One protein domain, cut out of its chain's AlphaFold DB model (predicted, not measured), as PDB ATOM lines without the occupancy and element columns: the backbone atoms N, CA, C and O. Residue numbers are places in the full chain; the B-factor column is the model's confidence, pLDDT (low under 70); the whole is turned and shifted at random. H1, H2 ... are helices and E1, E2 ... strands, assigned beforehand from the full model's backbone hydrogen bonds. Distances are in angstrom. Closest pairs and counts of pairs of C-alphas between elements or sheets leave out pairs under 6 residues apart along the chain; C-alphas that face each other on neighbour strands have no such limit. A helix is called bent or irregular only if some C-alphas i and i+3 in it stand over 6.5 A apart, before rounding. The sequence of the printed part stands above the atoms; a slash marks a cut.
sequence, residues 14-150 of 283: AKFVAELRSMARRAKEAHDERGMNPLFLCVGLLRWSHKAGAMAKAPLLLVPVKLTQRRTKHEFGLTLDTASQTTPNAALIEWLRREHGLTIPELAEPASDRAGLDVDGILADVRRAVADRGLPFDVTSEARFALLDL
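Overview. This is residues 14 to 150 of the 283 residues of the protein "DUF4011 domain-containing protein" of Nocardioides sp. S-1144 (UniProt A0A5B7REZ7). Picture a curled wall of four strands, E3, E2, E1 and E4 side by side, three of them sharply bent, with helix H1 across it near one end and the helices H2, H3 and H4 grouped near the other. H2 and H4 each pack on the sheet, and short H3 sits between them. The printed part has 137 residues, with four named helices and four named strands in the order H1 E1 E2 E3 H2 H3 H4 E4; the sheet is antiparallel throughout and the class is mixed, helices and strands. It is compact, with a radius of gyration of the C-alphas of 16.5 A and spans of 50 by 40 by 26 A.

Arrangement. Begin with H1, residues 14 to 34, which is on the sheet at a height of 6.5 A, across E2, residues 54 to 69, at 82 degrees on the local plane; their closest C-alphas are Ala 24 and Leu 67, 5.4 A. E1, residues 39 to 51, bends by 85 degrees at residue 43 and forms a hairpin with E2, where N 46 and O 58 are 2.8 A apart. E2 bends by 86 degrees at residue 63; its residues 65 to 69 pair with E3, residues 76 to 80, with N 66 and O 79 at 2.8 A, and E1, E2 and E3 make a meander, each strand the antiparallel neighbour of the one before. H2, residues 90 to 100, runs along E2 at a height of 11.1 A over the sheet, closest at the C-alphas of Leu 92 and Ala 58, 6.8 A. H3, residues 105 to 108, is not on the sheet; it only just touches H2, with 3 pairs of C-alphas within 8 A, Ile 93 and Ala 108 closest at 7.0 A. H4, residues 119 to 132, touches H3 with residues 122 to 126 alone, closest at the C-alphas of Ile 122 and Leu 107, 6.0 A. H4 is on the sheet in two layers, a helix on one face of a sheet, at a height of 9.1 A. E4, residues 137 to 147, is the antiparallel neighbour of E1, with N 47 and O 138 at 2.7 A. In H1, H2 and H4 every O i to N i+4 pair is within hydrogen-bond range; H3 is too short for one.

Along the chain. Find C-alpha 14 at (76.052, -101.477, -33.966); from there H1 runs 30.0 A to C-alpha 34. E1 covers 28.0 A, E2 34.8 A, H4 20.0 A and E4 23.7 A, ending at C-alpha 147 at (56.035, -98.241, -35.157).

Size, cuts and confidence. The C-alphas farthest apart, Arg 71 and Gly 134, are 50.4 A apart. The printed part has no cut, and no link is long. Look for low confidence, pLDDT under 70, at residues 111 to 115 and 150.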
ATOM      1  N   ALA A  14      76.259-101.659 -32.531       87.75
ATOM      2  CA  ALA A  14      76.052-101.477 -33.966       87.75
ATOM      3  C   ALA A  14      74.630-101.859 -34.410       87.75
ATOM      4  O   ALA A  14      74.003-101.120 -35.171       87.75
ATOM      5  N   LYS A  15      74.098-102.982 -33.904       90.19
ATOM      6  CA  LYS A  15      72.729-103.413 -34.202       90.19
ATOM      7  C   LYS A  15      71.709-102.445 -33.608       90.19
ATOM      8  O   LYS A  15      70.762-102.083 -34.290       90.19
ATOM      9  N   PHE A  16      71.934-101.969 -32.385       88.81
ATOM     10  CA  PHE A  16      71.074-100.970 -31.751       88.81
ATOM     11  C   PHE A  16      70.980 -99.675 -32.576       88.81
ATOM     12  O   PHE A  16      69.883 -99.221 -32.897       88.81
ATOM     13  N   VAL A  17      72.123 -99.126 -33.001       90.12
ATOM     14  CA  VAL A  17      72.179 -97.918 -33.846       90.12
ATOM     15  C   VAL A  17      71.489 -98.141 -35.197       90.12
ATOM     16  O   VAL A  17      70.771 -97.260 -35.673       90.12
ATOM     17  N   ALA A  18      71.685 -99.307 -35.819       90.75
ATOM     18  CA  ALA A  18      71.039 -99.644 -37.086       90.75
ATOM     19  C   ALA A  18      69.508 -99.726 -36.955       90.75
ATOM     20  O   ALA A  18      68.795 -99.172 -37.793       90.75
ATOM     21  N   GLU A  19      69.004-100.352 -35.888       91.62
ATOM     22  CA  GLU A  19      67.567-100.447 -35.611       91.62
ATOM     23  C   GLU A  19      66.945 -99.071 -35.347       91.62
ATOM     24  O   GLU A  19      65.923 -98.739 -35.948       91.62
ATOM     25  N   LEU A  20      67.576 -98.224 -34.524       92.44
ATOM     26  CA  LEU A  20      67.084 -96.862 -34.278       92.44
ATOM     27  C   LEU A  20      67.051 -96.020 -35.557       92.44
ATOM     28  O   LEU A  20      66.063 -95.333 -35.816       92.44
ATOM     29  N   ARG A  21      68.091 -96.108 -36.394       92.12
ATOM     30  CA  ARG A  21      68.122 -95.414 -37.688       92.12
ATOM     31  C   ARG A  21      67.019 -95.911 -38.618       92.12
ATOM     32  O   ARG A  21      66.371 -95.108 -39.284       92.12
ATOM     33  N   SER A  22      66.794 -97.224 -38.655       93.25
ATOM     34  CA  SER A  22      65.715 -97.836 -39.433       93.25
ATOM     35  C   SER A  22      64.341 -97.343 -38.971       93.25
ATOM     36  O   SER A  22      63.524 -96.939 -39.799       93.25
ATOM     37  N   MET A  23      64.103 -97.299 -37.655       94.31
ATOM     38  CA  MET A  23      62.861 -96.776 -37.081       94.31
ATOM     39  C   MET A  23      62.663 -95.290 -37.389       94.31
ATOM     40  O   MET A  23      61.583 -94.917 -37.839       94.31
ATOM     41  N   ALA A  24      63.698 -94.463 -37.221       92.25
ATOM     42  CA  ALA A  24      63.642 -93.033 -37.526       92.25
ATOM     43  C   ALA A  24      63.325 -92.774 -39.007       92.25
ATOM     44  O   ALA A  24      62.463 -91.956 -39.325       92.25
ATOM     45  N   ARG A  25      63.966 -93.520 -39.918       92.81
ATOM     46  CA  ARG A  25      63.699 -93.427 -41.358       92.81
ATOM     47  C   ARG A  25      62.252 -93.794 -41.686       92.81
ATOM     48  O   ARG A  25      61.572 -93.018 -42.342       92.81
ATOM     49  N   ARG A  26      61.762 -94.934 -41.189       93.06
ATOM     50  CA  ARG A  26      60.382 -95.391 -41.438       93.06
ATOM     51  C   ARG A  26      59.333 -94.448 -40.848       93.06
ATOM     52  O   ARG A  26      58.280 -94.264 -41.444       93.06
ATOM     53  N   ALA A  27      59.611 -93.873 -39.679       92.00
ATOM     54  CA  ALA A  27      58.747 -92.875 -39.062       92.00
ATOM     55  C   ALA A  27      58.654 -91.610 -39.925       92.00
ATOM     56  O   ALA A  27      57.558 -91.108 -40.157       92.00
ATOM     57  N   LYS A  28      59.796 -91.143 -40.450       91.19
ATOM     58  CA  LYS A  28      59.855 -90.004 -41.368       91.19
ATOM     59  C   LYS A  28      59.121 -90.281 -42.679       91.19
ATOM     60  O   LYS A  28      58.293 -89.472 -43.066       91.19
ATOM     61  N   GLU A  29      59.369 -91.426 -43.313       91.62
ATOM     62  CA  GLU A  29      58.675 -91.840 -44.544       91.62
ATOM     63  C   GLU A  29      57.154 -91.853 -44.344       91.62
ATOM     64  O   GLU A  29      56.420 -91.230 -45.102       91.62
ATOM     65  N   ALA A  30      56.672 -92.480 -43.267       89.12
ATOM     66  CA  ALA A  30      55.243 -92.520 -42.969       89.12
ATOM     67  C   ALA A  30      54.650 -91.135 -42.665       89.12
ATOM     68  O   ALA A  30      53.508 -90.868 -43.040       89.12
ATOM     69  N   HIS A  31      55.408 -90.256 -42.005       88.38
ATOM     70  CA  HIS A  31      54.983 -88.881 -41.762       88.38
ATOM     71  C   HIS A  31      54.905 -88.072 -43.060       88.38
ATOM     72  O   HIS A  31      53.905 -87.397 -43.281       88.38
ATOM     73  N   ASP A  32      55.906 -88.185 -43.933       89.12
ATOM     74  CA  ASP A  32      55.943 -87.487 -45.219       89.12
ATOM     75  C   ASP A  32      54.815 -87.994 -46.156       89.12
ATOM     76  O   ASP A  32      54.205 -87.205 -46.874       89.12
ATOM     77  N   GLU A  33      54.475 -89.290 -46.112       89.69
ATOM     78  CA  GLU A  33      53.411 -89.899 -46.931       89.69
ATOM     79  C   GLU A  33      51.988 -89.666 -46.400       89.69
ATOM     80  O   GLU A  33      51.057 -89.450 -47.177       89.69
ATOM     81  N   ARG A  34      51.780 -89.797 -45.083       82.50
ATOM     82  CA  ARG A  34      50.443 -89.853 -44.457       82.50
ATOM     83  C   ARG A  34      50.156 -88.676 -43.527       82.50
ATOM     84  O   ARG A  34      49.081 -88.622 -42.937       82.50
ATOM     85  N   GLY A  35      51.117 -87.775 -43.337       84.38
ATOM     86  CA  GLY A  35      51.030 -86.638 -42.417       84.38
ATOM     87  C   GLY A  35      51.098 -87.009 -40.932       84.38
ATOM     88  O   GLY A  35      51.017 -86.131 -40.079       84.38
ATOM     89  N   MET A  36      51.256 -88.292 -40.585       83.94
ATOM     90  CA  MET A  36      51.200 -88.769 -39.202       83.94
ATOM     91  C   MET A  36      52.420 -89.617 -38.860       83.94
ATOM     92  O   MET A  36      52.801 -90.514 -39.606       83.94
ATOM     93  N   ASN A  37      53.017 -89.336 -37.704       87.38
ATOM     94  CA  ASN A  37      54.158 -90.075 -37.188       87.38
ATOM     95  C   ASN A  37      53.688 -91.367 -36.486       87.38
ATOM     96  O   ASN A  37      52.986 -91.283 -35.477       87.38
ATOM     97  N   PRO A  38      54.059 -92.563 -36.981       91.31
ATOM     98  CA  PRO A  38      53.651 -93.828 -36.378       91.31
ATOM     99  C   PRO A  38      54.569 -94.270 -35.229       91.31
ATOM    100  O   PRO A  38      54.414 -95.387 -34.739       91.31
ATOM    101  N   LEU A  39      55.579 -93.485 -34.846       94.44
ATOM    102  CA  LEU A  39      56.548 -93.879 -33.830       94.44
ATOM    103  C   LEU A  39      56.078 -93.511 -32.421       94.44
ATOM    104  O   LEU A  39      55.858 -92.344 -32.097       94.44
ATOM    105  N   PHE A  40      56.022 -94.524 -31.560       94.50
ATOM    106  CA  PHE A  40      55.642 -94.376 -30.162       94.50
ATOM    107  C   PHE A  40      56.701 -94.971 -29.236       94.50
ATOM    108  O   PHE A  40      57.266 -96.039 -29.503       94.50
ATOM    109  N   LEU A  41      56.915 -94.301 -28.108       95.31
ATOM    110  CA  LEU A  41      57.473 -94.898 -26.911       95.31
ATOM    111  C   LEU A  41      56.324 -95.562 -26.143       95.31
ATOM    112  O   LEU A  41      55.419 -94.917 -25.621       95.31
ATOM    113  N   CYS A  42      56.354 -96.884 -26.130       95.44
ATOM    114  CA  CYS A  42      55.436 -97.734 -25.399       95.44
ATOM    115  C   CYS A  42      55.923 -97.878 -23.963       95.44
ATOM    116  O   CYS A  42      57.031 -98.379 -23.765       95.44
ATOM    117  N   VAL A  43      55.106 -97.490 -22.988       94.69
ATOM    118  CA  VAL A  43      55.443 -97.586 -21.562       94.69
ATOM    119  C   VAL A  43      54.497 -98.565 -20.886       94.69
ATOM    120  O   VAL A  43      53.278 -98.466 -21.032       94.69
ATOM    121  N   GLY A  44      55.074 -99.526 -20.166       95.25
ATOM    122  CA  GLY A  44      54.333-100.617 -19.553       95.25
ATOM    123  C   GLY A  44      53.884-101.645 -20.585       95.25
ATOM    124  O   GLY A  44      53.342-101.286 -21.630       95.25
ATOM    125  N   LEU A  45      54.080-102.934 -20.313       95.19
ATOM    126  CA  LEU A  45      53.551-103.996 -21.166       95.19
ATOM    127  C   LEU A  45      52.696-104.967 -20.363       95.19
ATOM    128  O   LEU A  45      53.154-105.538 -19.379       95.19
ATOM    129  N   LEU A  46      51.483-105.214 -20.851       95.75
ATOM    130  CA  LEU A  46      50.690-106.369 -20.460       95.75
ATOM    131  C   LEU A  46      51.137-107.572 -21.293       95.75
ATOM    132  O   LEU A  46      51.201-107.489 -22.521       95.75
ATOM    133  N   ARG A  47      51.438-108.690 -20.641       94.81
ATOM    134  CA  ARG A  47      51.876-109.945 -21.257       94.81
ATOM    135  C   ARG A  47      50.901-111.055 -20.892       94.81
ATOM    136  O   ARG A  47      50.569-111.220 -19.725       94.81
ATOM    137  N   TRP A  48      50.479-111.845 -21.871       93.50
ATOM    138  CA  TRP A  48      49.561-112.963 -21.639       93.50
ATOM    139  C   TRP A  48      49.822-114.117 -22.597       93.50
ATOM    140  O   TRP A  48      50.381-113.948 -23.685       93.50
ATOM    141  N   SER A  49      49.448-115.321 -22.172       90.75
ATOM    142  CA  SER A  49      49.541-116.509 -23.016       90.75
ATOM    143  C   SER A  49      48.398-116.491 -24.017       90.75
ATOM    144  O   SER A  49      47.236-116.523 -23.624       90.75
ATOM    145  N   HIS A  50      48.717-116.403 -25.308       80.31
ATOM    146  CA  HIS A  50      47.697-116.415 -26.357       80.31
ATOM    147  C   HIS A  50      47.464-117.821 -26.918       80.31
ATOM    148  O   HIS A  50      46.334-118.210 -27.196       80.31
ATOM    149  N   LYS A  51      48.541-118.589 -27.102       82.88
ATOM    150  CA  LYS A  51      48.527-119.989 -27.550       82.88
ATOM    151  C   LYS A  51      49.627-120.741 -26.811       82.88
ATOM    152  O   LYS A  51      50.536-120.104 -26.281       82.88
ATOM    153  N   ALA A  52      49.578-122.074 -26.801       78.38
ATOM    154  CA  ALA A  52      50.629-122.895 -26.199       78.38
ATOM    155  C   ALA A  52      52.018-122.462 -26.714       78.38
ATOM    156  O   ALA A  52      52.310-122.563 -27.903       78.38
ATOM    157  N   GLY A  53      52.840-121.903 -25.820       76.44
ATOM    158  CA  GLY A  53      54.189-121.408 -26.122       76.44
ATOM    159  C   GLY A  53      54.291-119.988 -26.703       76.44
ATOM    160  O   GLY A  53      55.403-119.493 -26.869       76.44
ATOM    161  N   ALA A  54      53.180-119.297 -26.982       85.19
ATOM    162  CA  ALA A  54      53.186-117.951 -27.557       85.19
ATOM    163  C   ALA A  54      52.761-116.886 -26.534       85.19
ATOM    164  O   ALA A  54      51.590-116.779 -26.159       85.19
ATOM    165  N   MET A  55      53.728-116.058 -26.134       87.50
ATOM    166  CA  MET A  55      53.510-114.918 -25.248       87.50
ATOM    167  C   MET A  55      53.171-113.670 -26.058       87.50
ATOM    168  O   MET A  55      54.035-113.104 -26.729       87.50
ATOM    169  N   ALA A  56      51.916-113.242 -25.981       90.81
ATOM    170  CA  ALA A  56      51.479-111.974 -26.536       90.81
ATOM    171  C   ALA A  56      51.836-110.829 -25.583       90.81
ATOM    172  O   ALA A  56      51.984-111.026 -24.373       90.81
ATOM    173  N   LYS A  57      52.033-109.636 -26.154       92.38
ATOM    174  CA  LYS A  57      52.338-108.419 -25.407       92.38
ATOM    175  C   LYS A  57      51.604-107.236 -26.022       92.38
ATOM    176  O   LYS A  57      51.594-107.110 -27.247       92.38
ATOM    177  N   ALA A  58      51.081-106.351 -25.187       93.56
ATOM    178  CA  ALA A  58      50.506-105.082 -25.606       93.56
ATOM    179  C   ALA A  58      50.976-103.961 -24.676       93.56
ATOM    180  O   ALA A  58      51.065-104.176 -23.467       93.56
ATOM    181  N   PRO A  59      51.289-102.777 -25.221       95.31
ATOM    182  CA  PRO A  59      51.673-101.639 -24.408       95.31
ATOM    183  C   PRO A  59      50.468-101.071 -23.656       95.31
ATOM    184  O   PRO A  59      49.352-101.109 -24.178       95.31
ATOM    185  N   LEU A  60      50.706-100.535 -22.460       94.50
ATOM    186  CA  LEU A  60      49.688 -99.869 -21.645       94.50
ATOM    187  C   LEU A  60      49.538 -98.403 -22.045       94.50
ATOM    188  O   LEU A  60      48.425 -97.953 -22.303       94.50
ATOM    189  N   LEU A  61      50.657 -97.687 -22.162       93.19
ATOM    190  CA  LEU A  61      50.701 -96.273 -22.524       93.19
ATOM    191  C   LEU A  61      51.446 -96.068 -23.843       93.19
ATOM    192  O   LEU A  61      52.434 -96.747 -24.140       93.19
ATOM    193  N   LEU A  62      50.968 -95.103 -24.622       93.25
ATOM    194  CA  LEU A  62      51.490 -94.736 -25.929       93.25
ATOM    195  C   LEU A  62      51.915 -93.270 -25.893       93.25
ATOM    196  O   LEU A  62      51.071 -92.377 -25.844       93.25
ATOM    197  N   VAL A  63      53.225 -93.033 -25.929       92.88
ATOM    198  CA  VAL A  63      53.823 -91.695 -25.944       92.88
ATOM    199  C   VAL A  63      54.321 -91.404 -27.365       92.88
ATOM    200  O   VAL A  63      55.263 -92.061 -27.818       92.88
ATOM    201  N   PRO A  64      53.714 -90.464 -28.103       92.81
ATOM    202  CA  PRO A  64      54.193 -90.052 -29.420       92.81
ATOM    203  C   PRO A  64      55.598 -89.445 -29.330       92.81
ATOM    204  O   PRO A  64      55.833 -88.526 -28.544       92.81
ATOM    205  N   VAL A  65      56.543 -89.943 -30.130       94.62
ATOM    206  CA  VAL A  65      57.938 -89.474 -30.089       94.62
ATOM    207  C   VAL A  65      58.546 -89.319 -31.475       94.62
ATOM    208  O   VAL A  65      58.211 -90.033 -32.418       94.62
ATOM    209  N   LYS A  66      59.517 -88.414 -31.585       93.19
ATOM    210  CA  LYS A  66      60.371 -88.228 -32.756       93.19
ATOM    211  C   LYS A  66      61.800 -88.627 -32.417       93.19
ATOM    212  O   LYS A  66      62.364 -88.187 -31.413       93.19
ATOM    213  N   LEU A  67      62.385 -89.443 -33.291       93.00
ATOM    214  CA  LEU A  67      63.801 -89.792 -33.259       93.00
ATOM    215  C   LEU A  67      64.552 -88.958 -34.293       93.00
ATOM    216  O   LEU A  67      64.301 -89.067 -35.492       93.00
ATOM    217  N   THR A  68      65.505 -88.155 -33.832       88.81
ATOM    218  CA  THR A  68      66.368 -87.334 -34.689       88.81
ATOM    219  C   THR A  68      67.802 -87.827 -34.593       88.81
ATOM    220  O   THR A  68      68.360 -87.880 -33.497       88.81
ATOM    221  N   GLN A  69      68.432 -88.164 -35.717       83.50
ATOM    222  CA  GLN A  69      69.864 -88.470 -35.711       83.50
ATOM    223  C   GLN A  69      70.655 -87.174 -35.480       83.50
ATOM    224  O   GLN A  69      70.409 -86.174 -36.156       83.50
ATOM    225  N   ARG A  70      71.596 -87.177 -34.529       83.81
ATOM    226  CA  ARG A  70      72.484 -86.028 -34.289       83.81
ATOM    227  C   ARG A  70      73.668 -86.061 -35.267       83.81
ATOM    228  O   ARG A  70      73.812 -86.987 -36.066       83.81
ATOM    229  N   ARG A  71      74.516 -85.025 -35.223       73.69
ATOM    230  CA  ARG A  71      75.682 -84.872 -36.121       73.69
ATOM    231  C   ARG A  71      76.626 -86.084 -36.070       73.69
ATOM    232  O   ARG A  71      77.156 -86.490 -37.101       73.69
ATOM    233  N   THR A  72      76.771 -86.711 -34.904       78.31
ATOM    234  CA  THR A  72      77.508 -87.969 -34.736       78.31
ATOM    235  C   THR A  72      76.631 -89.164 -35.128       78.31
ATOM    236  O   THR A  72      75.525 -89.319 -34.617       78.31
ATOM    237  N   LYS A  73      77.137 -90.074 -35.979       72.50
ATOM    238  CA  LYS A  73      76.384 -91.228 -36.534       72.50
ATOM    239  C   LYS A  73      75.807 -92.215 -35.499       72.50
ATOM    240  O   LYS A  73      75.023 -93.086 -35.886       72.50
ATOM    241  N   HIS A  74      76.201 -92.098 -34.232       76.88
ATOM    242  CA  HIS A  74      75.815 -92.982 -33.128       76.88
ATOM    243  C   HIS A  74      74.920 -92.304 -32.081       76.88
ATOM    244  O   HIS A  74      74.429 -92.983 -31.185       76.88
ATOM    245  N   GLU A  75      74.681 -90.997 -32.196       84.50
ATOM    246  CA  GLU A  75      73.845 -90.254 -31.257       84.50
ATOM    247  C   GLU A  75      72.448 -90.007 -31.828       84.50
ATOM    248  O   GLU A  75      72.284 -89.540 -32.960       84.50
ATOM    249  N   PHE A  76      71.433 -90.259 -31.004       88.19
ATOM    250  CA  PHE A  76      70.035 -90.001 -31.327       88.19
ATOM    251  C   PHE A  76      69.430 -89.074 -30.278       88.19
ATOM    252  O   PHE A  76      69.609 -89.270 -29.080       88.19
ATOM    253  N   GLY A  77      68.714 -88.058 -30.747       91.31
ATOM    254  CA  GLY A  77      67.813 -87.255 -29.936       91.31
ATOM    255  C   GLY A  77      66.432 -87.896 -29.910       91.31
ATOM    256  O   GLY A  77      65.933 -88.336 -30.950       91.31
ATOM    257  N   LEU A  78      65.829 -87.934 -28.727       92.75
ATOM    258  CA  LEU A  78      64.440 -88.316 -28.519       92.75
ATOM    259  C   LEU A  78      63.675 -87.073 -28.077       92.75
ATOM    260  O   LEU A  78      64.072 -86.408 -27.125       92.75
ATOM    261  N   THR A  79      62.589 -86.763 -28.773       93.62
ATOM    262  CA  THR A  79      61.712 -85.637 -28.434       93.62
ATOM    263  C   THR A  79      60.264 -86.094 -28.460       93.62
ATOM    264  O   THR A  79      59.919 -87.010 -29.208       93.62
ATOM    265  N   LEU A  80      59.418 -85.484 -27.632       91.56
ATOM    266  CA  LEU A  80      57.980 -85.723 -27.692       91.56
ATOM    267  C   LEU A  80      57.419 -85.144 -28.989       91.56
ATOM    268  O   LEU A  80      57.811 -84.058 -29.424       91.56
ATOM    269  N   ASP A  81      56.489 -85.865 -29.602       89.44
ATOM    270  CA  ASP A  81      55.739 -85.334 -30.731       89.44
ATOM    271  C   ASP A  81      54.526 -84.555 -30.225       89.44
ATOM    272  O   ASP A  81      53.462 -85.122 -29.997       89.44
ATOM    273  N   THR A  82      54.681 -83.241 -30.062       85.69
ATOM    274  CA  THR A  82      53.633 -82.347 -29.540       85.69
ATOM    275  C   THR A  82      52.376 -82.280 -30.410       85.69
ATOM    276  O   THR A  82      51.346 -81.789 -29.954       85.69
ATOM    277  N   ALA A  83      52.422 -82.797 -31.644       83.00
ATOM    278  CA  ALA A  83      51.252 -82.907 -32.511       83.00
ATOM    279  C   ALA A  83      50.266 -84.003 -32.062       83.00
ATOM    280  O   ALA A  83      49.163 -84.105 -32.597       83.00
ATOM    281  N   SER A  84      50.650 -84.874 -31.126       81.81
ATOM    282  CA  SER A  84      49.782 -85.915 -30.580       81.81
ATOM    283  C   SER A  84      49.951 -86.027 -29.071       81.81
ATOM    284  O   SER A  84      51.035 -85.840 -28.531       81.81
ATOM    285  N   GLN A  85      48.863 -86.346 -28.379       84.19
ATOM    286  CA  GLN A  85      48.891 -86.512 -26.931       84.19
ATOM    287  C   GLN A  85      49.356 -87.917 -26.545       84.19
ATOM    288  O   GLN A  85      49.109 -88.886 -27.266       84.19
ATOM    289  N   THR A  86      49.998 -88.021 -25.384       88.44
ATOM    290  CA  THR A  86      50.211 -89.305 -24.715       88.44
ATOM    291  C   THR A  86      48.865 -89.884 -24.308       88.44
ATOM    292  O   THR A  86      48.071 -89.206 -23.662       88.44
ATOM    293  N   THR A  87      48.606 -91.139 -24.668       88.25
ATOM    294  CA  THR A  87      47.325 -91.790 -24.374       88.25
ATOM    295  C   THR A  87      47.514 -93.224 -23.896       88.25
ATOM    296  O   THR A  87      48.415 -93.916 -24.383       88.25
ATOM    297  N   PRO A  88      46.621 -93.737 -23.043       91.00
ATOM    298  CA  PRO A  88      46.478 -95.171 -22.844       91.00
ATOM    299  C   PRO A  88      46.146 -95.910 -24.144       91.00
ATOM    300  O   PRO A  88      45.540 -95.365 -25.073       91.00
ATOM    301  N   ASN A  89      46.511 -97.185 -24.212       92.19
ATOM    302  CA  ASN A  89      46.184 -98.044 -25.337       92.19
ATOM    303  C   ASN A  89      44.705 -98.455 -25.288       92.19
ATOM    304  O   ASN A  89      44.340 -99.496 -24.741       92.19
ATOM    305  N   ALA A  90      43.841 -97.653 -25.906       88.69
ATOM    306  CA  ALA A  90      42.406 -97.922 -25.930       88.69
ATOM    307  C   ALA A  90      42.032 -99.243 -26.627       88.69
ATOM    308  O   ALA A  90      41.009 -99.833 -26.285       88.69
ATOM    309  N   ALA A  91      42.857 -99.756 -27.548       87.81
ATOM    310  CA  ALA A  91      42.615-101.068 -28.148       87.81
ATOM    311  C   ALA A  91      42.800-102.188 -27.116       87.81
ATOM    312  O   ALA A  91      42.028-103.144 -27.093       87.81
ATOM    313  N   LEU A  92      43.799-102.047 -26.240       92.19
ATOM    314  CA  LEU A  92      44.015-102.969 -25.132       92.19
ATOM    315  C   LEU A  92      42.893-102.872 -24.094       92.19
ATOM    316  O   LEU A  92      42.386-103.906 -23.668       92.19
ATOM    317  N   ILE A  93      42.484-101.658 -23.722       92.31
ATOM    318  CA  ILE A  93      41.375-101.440 -22.775       92.31
ATOM    319  C   ILE A  93      40.102-102.116 -23.289       92.31
ATOM    320  O   ILE A  93      39.443-102.859 -22.564       92.31
ATOM    321  N   GLU A  94      39.777-101.910 -24.563       90.56
ATOM    322  CA  GLU A  94      38.580-102.495 -25.158       90.56
ATOM    323  C   GLU A  94      38.663-104.022 -25.253       90.56
ATOM    324  O   GLU A  94      37.669-104.714 -25.029       90.56
ATOM    325  N   TRP A  95      39.846-104.564 -25.546       91.69
ATOM    326  CA  TRP A  95      40.081-106.005 -25.532       91.69
ATOM    327  C   TRP A  95      39.901-106.602 -24.128       91.69
ATOM    328  O   TRP A  95      39.183-107.590 -23.984       91.69
ATOM    329  N   LEU A  96      40.458-105.970 -23.085       93.88
ATOM    330  CA  LEU A  96      40.266-106.380 -21.686       93.88
ATOM    331  C   LEU A  96      38.784-106.386 -21.298       93.88
ATOM    332  O   LEU A  96      38.298-107.340 -20.687       93.88
ATOM    333  N   ARG A  97      38.047-105.356 -21.716       93.38
ATOM    334  CA  ARG A  97      36.616-105.238 -21.442       93.38
ATOM    335  C   ARG A  97      35.802-106.327 -22.139       93.38
ATOM    336  O   ARG A  97      34.924-106.915 -21.515       93.38
ATOM    337  N   ARG A  98      36.065-106.594 -23.422       91.62
ATOM    338  CA  ARG A  98      35.282-107.552 -24.228       91.62
ATOM    339  C   ARG A  98      35.600-109.006 -23.916       91.62
ATOM    340  O   ARG A  98      34.679-109.795 -23.757       91.62
ATOM    341  N   GLU A  99      36.882-109.347 -23.850       92.44
ATOM    342  CA  GLU A  99      37.324-110.741 -23.743       92.44
ATOM    343  C   GLU A  99      37.436-111.206 -22.287       92.44
ATOM    344  O   GLU A  99      37.287-112.392 -22.001       92.44
ATOM    345  N   HIS A 100      37.683-110.280 -21.355       91.88
ATOM    346  CA  HIS A 100      37.932-110.609 -19.947       91.88
ATOM    347  C   HIS A 100      36.948-109.948 -18.978       91.88
ATOM    348  O   HIS A 100      37.024-110.193 -17.774       91.88
ATOM    349  N   GLY A 101      36.022-109.115 -19.472       92.06
ATOM    350  CA  GLY A 101      35.098-108.364 -18.619       92.06
ATOM    351  C   GLY A 101      35.813-107.437 -17.632       92.06
ATOM    352  O   GLY A 101      35.232-107.079 -16.609       92.06
ATOM    353  N   LEU A 102      37.079-107.092 -17.896       92.88
ATOM    354  CA  LEU A 102      37.909-106.289 -17.007       92.88
ATOM    355  C   LEU A 102      37.858-104.832 -17.451       92.88
ATOM    356  O   LEU A 102      38.271-104.495 -18.558       92.88
ATOM    357  N   THR A 103      37.366-103.971 -16.566       92.12
ATOM    358  CA  THR A 103      37.386-102.519 -16.749       92.12
ATOM    359  C   THR A 103      38.314-101.931 -15.701       92.12
ATOM    360  O   THR A 103      38.174-102.249 -14.525       92.12
ATOM    361  N   ILE A 104      39.264-101.107 -16.140       91.25
ATOM    362  CA  ILE A 104      40.246-100.446 -15.275       91.25
ATOM    363  C   ILE A 104      40.097 -98.941 -15.520       91.25
ATOM    364  O   ILE A 104      40.682 -98.433 -16.485       91.25
ATOM    365  N   PRO A 105      39.253 -98.242 -14.741       87.62
ATOM    366  CA  PRO A 105      39.019 -96.809 -14.904       87.62
ATOM    367  C   PRO A 105      40.313 -95.993 -14.871       87.62
ATOM    368  O   PRO A 105      40.506 -95.127 -15.714       87.62
ATOM    369  N   GLU A 106      41.242 -96.351 -13.987       87.06
ATOM    370  CA  GLU A 106      42.528 -95.676 -13.787       87.06
ATOM    371  C   GLU A 106      43.448 -95.789 -15.012       87.06
ATOM    372  O   GLU A 106      44.308 -94.942 -15.236       87.06
ATOM    373  N   LEU A 107      43.256 -96.814 -15.851       86.25
ATOM    374  CA  LEU A 107      43.954 -96.933 -17.131       86.25
ATOM    375  C   LEU A 107      43.224 -96.184 -18.252       86.25
ATOM    376  O   LEU A 107      43.870 -95.741 -19.195       86.25
ATOM    377  N   ALA A 108      41.896 -96.077 -18.202       83.75
ATOM    378  CA  ALA A 108      41.110 -95.406 -19.237       83.75
ATOM    379  C   ALA A 108      41.168 -93.878 -19.115       83.75
ATOM    380  O   ALA A 108      41.327 -93.186 -20.123       83.75
ATOM    381  N   GLU A 109      41.080 -93.381 -17.886       81.94
ATOM    382  CA  GLU A 109      41.116 -91.970 -17.513       81.94
ATOM    383  C   GLU A 109      42.163 -91.781 -16.410       81.94
ATOM    384  O   GLU A 109      41.831 -91.646 -15.233       81.94
ATOM    385  N   PRO A 110      43.452 -91.842 -16.774       77.06
ATOM    386  CA  PRO A 110      44.519 -91.772 -15.797       77.06
ATOM    387  C   PRO A 110      44.566 -90.410 -15.116       77.06
ATOM    388  O   PRO A 110      44.464 -89.362 -15.764       77.06
ATOM    389  N   ALA A 111      44.790 -90.436 -13.803       67.69
ATOM    390  CA  ALA A 111      45.081 -89.234 -13.046       67.69
ATOM    391  C   ALA A 111      46.345 -88.563 -13.605       67.69
ATOM    392  O   ALA A 111      47.347 -89.217 -13.915       67.69
ATOM    393  N   SER A 112      46.276 -87.243 -13.756       67.12
ATOM    394  CA  SER A 112      47.434 -86.449 -14.152       67.12
ATOM    395  C   SER A 112      48.219 -86.021 -12.907       67.12
ATOM    396  O   SER A 112      47.628 -85.526 -11.948       67.12
ATOM    397  N   ASP A 113      49.536 -86.216 -12.910       60.34
ATOM    398  CA  ASP A 113      50.462 -85.697 -11.909       60.34
ATOM    399  C   ASP A 113      50.990 -84.299 -12.303       60.34
ATOM    400  O   ASP A 113      50.602 -83.707 -13.313       60.34
ATOM    401  N   ARG A 114      51.896 -83.736 -11.490       47.19
ATOM    402  CA  ARG A 114      52.491 -82.408 -11.741       47.19
ATOM    403  C   ARG A 114      53.384 -82.350 -12.997       47.19
ATOM    404  O   ARG A 114      53.797 -81.253 -13.366       47.19
ATOM    405  N   ALA A 115      53.689 -83.485 -13.634       52.72
ATOM    406  CA  ALA A 115      54.536 -83.606 -14.823       52.72
ATOM    407  C   ALA A 115      53.807 -84.196 -16.054       52.72
ATOM    408  O   ALA A 115      54.394 -84.242 -17.138       52.72
ATOM    409  N   GLY A 116      52.554 -84.638 -15.921       71.69
ATOM    410  CA  GLY A 116      51.834 -85.392 -16.944       71.69
ATOM    411  C   GLY A 116      50.976 -86.513 -16.353       71.69
ATOM    412  O   GLY A 116      50.076 -86.235 -15.581       71.69
ATOM    413  N   LEU A 117      51.187 -87.765 -16.779       77.56
ATOM    414  CA  LEU A 117      50.480 -88.952 -16.268       77.56
ATOM    415  C   LEU A 117      51.272 -89.613 -15.131       77.56
ATOM    416  O   LEU A 117      52.464 -89.865 -15.314       77.56
ATOM    417  N   ASP A 118      50.594 -90.035 -14.059       86.00
ATOM    418  CA  ASP A 118      51.187 -90.901 -13.025       86.00
ATOM    419  C   ASP A 118      51.404 -92.331 -13.560       86.00
ATOM    420  O   ASP A 118      50.556 -93.218 -13.438       86.00
ATOM    421  N   VAL A 119      52.547 -92.557 -14.211       89.06
ATOM    422  CA  VAL A 119      52.885 -93.850 -14.826       89.06
ATOM    423  C   VAL A 119      52.956 -94.966 -13.784       89.06
ATOM    424  O   VAL A 119      52.461 -96.065 -14.038       89.06
ATOM    425  N   ASP A 120      53.572 -94.714 -12.631       90.25
ATOM    426  CA  ASP A 120      53.766 -95.744 -11.611       90.25
ATOM    427  C   ASP A 120      52.441 -96.134 -10.950       90.25
ATOM    428  O   ASP A 120      52.188 -97.334 -10.780       90.25
ATOM    429  N   GLY A 121      51.575 -95.151 -10.677       90.56
ATOM    430  CA  GLY A 121      50.200 -95.363 -10.229       90.56
ATOM    431  C   GLY A 121      49.410 -96.221 -11.213       90.56
ATOM    432  O   GLY A 121      48.931 -97.292 -10.846       90.56
ATOM    433  N   ILE A 122      49.409 -95.858 -12.502       91.69
ATOM    434  CA  ILE A 122      48.723 -96.629 -13.555       91.69
ATOM    435  C   ILE A 122      49.219 -98.079 -13.597       91.69
ATOM    436  O   ILE A 122      48.427 -99.020 -13.663       91.69
ATOM    437  N   LEU A 123      50.537 -98.298 -13.557       93.94
ATOM    438  CA  LEU A 123      51.095 -99.652 -13.571       93.94
ATOM    439  C   LEU A 123      50.692-100.450 -12.323       93.94
ATOM    440  O   LEU A 123      50.474-101.661 -12.417       93.94
ATOM    441  N   ALA A 124      50.624 -99.804 -11.157       94.31
ATOM    442  CA  ALA A 124      50.187-100.426  -9.914       94.31
ATOM    443  C   ALA A 124      48.696-100.791  -9.950       94.31
ATOM    444  O   ALA A 124      48.351-101.927  -9.620       94.31
ATOM    445  N   ASP A 125      47.841 -99.888 -10.426       93.81
ATOM    446  CA  ASP A 125      46.399-100.110 -10.529       93.81
ATOM    447  C   ASP A 125      46.073-101.232 -11.516       93.81
ATOM    448  O   ASP A 125      45.286-102.128 -11.204       93.81
ATOM    449  N   VAL A 126      46.755-101.275 -12.666       95.12
ATOM    450  CA  VAL A 126      46.591-102.373 -13.630       95.12
ATOM    451  C   VAL A 126      47.042-103.707 -13.031       95.12
ATOM    452  O   VAL A 126      46.360-104.718 -13.209       95.12
ATOM    453  N   ARG A 127      48.162-103.736 -12.294       95.81
ATOM    454  CA  ARG A 127      48.615-104.949 -11.587       95.81
ATOM    455  C   ARG A 127      47.583-105.434 -10.576       95.81
ATOM    456  O   ARG A 127      47.290-106.628 -10.557       95.81
ATOM    457  N   ARG A 128      47.031-104.521  -9.771       95.81
ATOM    458  CA  ARG A 128      45.991-104.826  -8.784       95.81
ATOM    459  C   ARG A 128      44.747-105.389  -9.468       95.81
ATOM    460  O   ARG A 128      44.343-106.500  -9.155       95.81
ATOM    461  N   ALA A 129      44.228-104.705 -10.486       94.81
ATOM    462  CA  ALA A 129      43.025-105.128 -11.201       94.81
ATOM    463  C   ALA A 129      43.169-106.512 -11.866       94.81
ATOM    464  O   ALA A 129      42.234-107.315 -11.861       94.81
ATOM    465  N   VAL A 130      44.344-106.820 -12.425       94.56
ATOM    466  CA  VAL A 130      44.652-108.147 -12.984       94.56
ATOM    467  C   VAL A 130      44.699-109.218 -11.890       94.56
ATOM    468  O   VAL A 130      44.146-110.305 -12.082       94.56
ATOM    469  N   ALA A 131      45.339-108.918 -10.755       94.50
ATOM    470  CA  ALA A 131      45.485-109.841  -9.632       94.50
ATOM    471  C   ALA A 131      44.144-110.140  -8.946       94.50
ATOM    472  O   ALA A 131      43.825-111.310  -8.739       94.50
ATOM    473  N   ASP A 132      43.330-109.116  -8.686       94.31
ATOM    474  CA  ASP A 132      42.006-109.241  -8.060       94.31
ATOM    475  C   ASP A 132      41.066-110.121  -8.892       94.31
ATOM    476  O   ASP A 132      40.226-110.853  -8.367       94.31
ATOM    477  N   ARG A 133      41.230-110.089 -10.220       93.19
ATOM    478  CA  ARG A 133      40.462-110.920 -11.149       93.19
ATOM    479  C   ARG A 133      41.067-112.309 -11.378       93.19
ATOM    480  O   ARG A 133      40.451-113.117 -12.070       93.19
ATOM    481  N   GLY A 134      42.246-112.593 -10.822       92.31
ATOM    482  CA  GLY A 134      42.949-113.868 -10.976       92.31
ATOM    483  C   GLY A 134      43.381-114.168 -12.414       92.31
ATOM    484  O   GLY A 134      43.489-115.334 -12.795       92.31
ATOM    485  N   LEU A 135      43.585-113.137 -13.242       92.00
ATOM    486  CA  LEU A 135      43.944-113.324 -14.647       92.00
ATOM    487  C   LEU A 135      45.430-113.699 -14.774       92.00
ATOM    488  O   LEU A 135      46.273-113.103 -14.105       92.00
ATOM    489  N   PRO A 136      45.795-114.644 -15.662       92.44
ATOM    490  CA  PRO A 136      47.176-115.092 -15.845       92.44
ATOM    491  C   PRO A 136      47.982-114.106 -16.707       92.44
ATOM    492  O   PRO A 136      48.628-114.499 -17.685       92.44
ATOM    493  N   PHE A 137      47.897-112.812 -16.395       94.62
ATOM    494  CA  PHE A 137      48.603-111.749 -17.100       94.62
ATOM    495  C   PHE A 137      49.746-111.212 -16.245       94.62
ATOM    496  O   PHE A 137      49.662-111.155 -15.023       94.62
ATOM    497  N   ASP A 138      50.818-110.804 -16.910       94.31
ATOM    498  CA  ASP A 138      51.989-110.196 -16.290       94.31
ATOM    499  C   ASP A 138      52.122-108.752 -16.775       94.31
ATOM    500  O   ASP A 138      52.026-108.479 -17.972       94.31
ATOM    501  N   VAL A 139      52.327-107.823 -15.847       95.62
ATOM    502  CA  VAL A 139      52.459-106.394 -16.141       95.62
ATOM    503  C   VAL A 139      53.896-105.983 -15.865       95.62
ATOM    504  O   VAL A 139      54.334-105.957 -14.713       95.62
ATOM    505  N   THR A 140      54.630-105.625 -16.917       94.38
ATOM    506  CA  THR A 140      56.041-105.248 -16.804       94.38
ATOM    507  C   THR A 140      56.243-103.746 -16.952       94.38
ATOM    508  O   THR A 140      55.683-103.114 -17.846       94.38
ATOM    509  N   SER A 141      57.094-103.178 -16.096       94.31
ATOM    510  CA  SER A 141      57.565-101.787 -16.179       94.31
ATOM    511  C   SER A 141      58.682-101.654 -17.226       94.31
ATOM    512  O   SER A 141      59.804-101.256 -16.927       94.31
ATOM    513  N   GLU A 142      58.403-102.082 -18.455       91.88
ATOM    514  CA  GLU A 142      59.322-102.001 -19.593       91.88
ATOM    515  C   GLU A 142      58.935-100.832 -20.511       91.88
ATOM    516  O   GLU A 142      57.753-100.531 -20.687       91.88
ATOM    517  N   ALA A 143      59.934-100.217 -21.147       93.44
ATOM    518  CA  ALA A 143      59.741 -99.203 -22.179       93.44
ATOM    519  C   ALA A 143      60.292 -99.701 -23.522       93.44
ATOM    520  O   ALA A 143      61.390-100.263 -23.584       93.44
ATOM    521  N   ARG A 144      59.535 -99.531 -24.613       92.81
ATOM    522  CA  ARG A 144      59.928-100.004 -25.953       92.81
ATOM    523  C   ARG A 144      59.551 -99.009 -27.039       92.81
ATOM    524  O   ARG A 144      58.478 -98.427 -27.000       92.81
ATOM    525  N   PHE A 145      60.385 -98.892 -28.065       94.19
ATOM    526  CA  PHE A 145      59.982 -98.220 -29.297       94.19
ATOM    527  C   PHE A 145      59.175 -99.163 -30.182       94.19
ATOM    528  O   PHE A 145      59.535-100.335 -30.346       94.19
ATOM    529  N   ALA A 146      58.102 -98.643 -30.769       93.12
ATOM    530  CA  ALA A 146      57.315 -99.356 -31.758       93.12
ATOM    531  C   ALA A 146      56.776 -98.397 -32.821       93.12
ATOM    532  O   ALA A 146      56.345 -97.285 -32.520       93.12
ATOM    533  N   LEU A 147      56.780 -98.864 -34.068       92.31
ATOM    534  CA  LEU A 147      56.035 -98.241 -35.157       92.31
ATOM    535  C   LEU A 147      54.637 -98.865 -35.165       92.31
ATOM    536  O   LEU A 147      54.502-100.053 -35.467       92.31
ATOM    537  N   LEU A 148      53.622 -98.088 -34.803       88.56
ATOM    538  CA  LEU A 148      52.238 -98.535 -34.675       88.56
ATOM    539  C   LEU A 148      51.367 -97.811 -35.703       88.56
ATOM    540  O   LEU A 148      51.335 -96.584 -35.750       88.56
ATOM    541  N   ASP A 149      50.623 -98.566 -36.510       80.69
ATOM    542  CA  ASP A 149      49.654 -97.988 -37.447       80.69
ATOM    543  C   ASP A 149      48.287 -97.853 -36.779       80.69
ATOM    544  O   ASP A 149      47.384 -98.637 -37.044       80.69
ATOM    545  N   LEU A 150      48.123 -96.874 -35.888       69.69
ATOM    546  CA  LEU A 150      46.878 -96.672 -35.132       69.69
ATOM    547  C   LEU A 150      45.786 -95.933 -35.923       69.69
ATOM    548  O   LEU A 150      44.731 -95.640 -35.367       69.69
TER     549      LEU A 150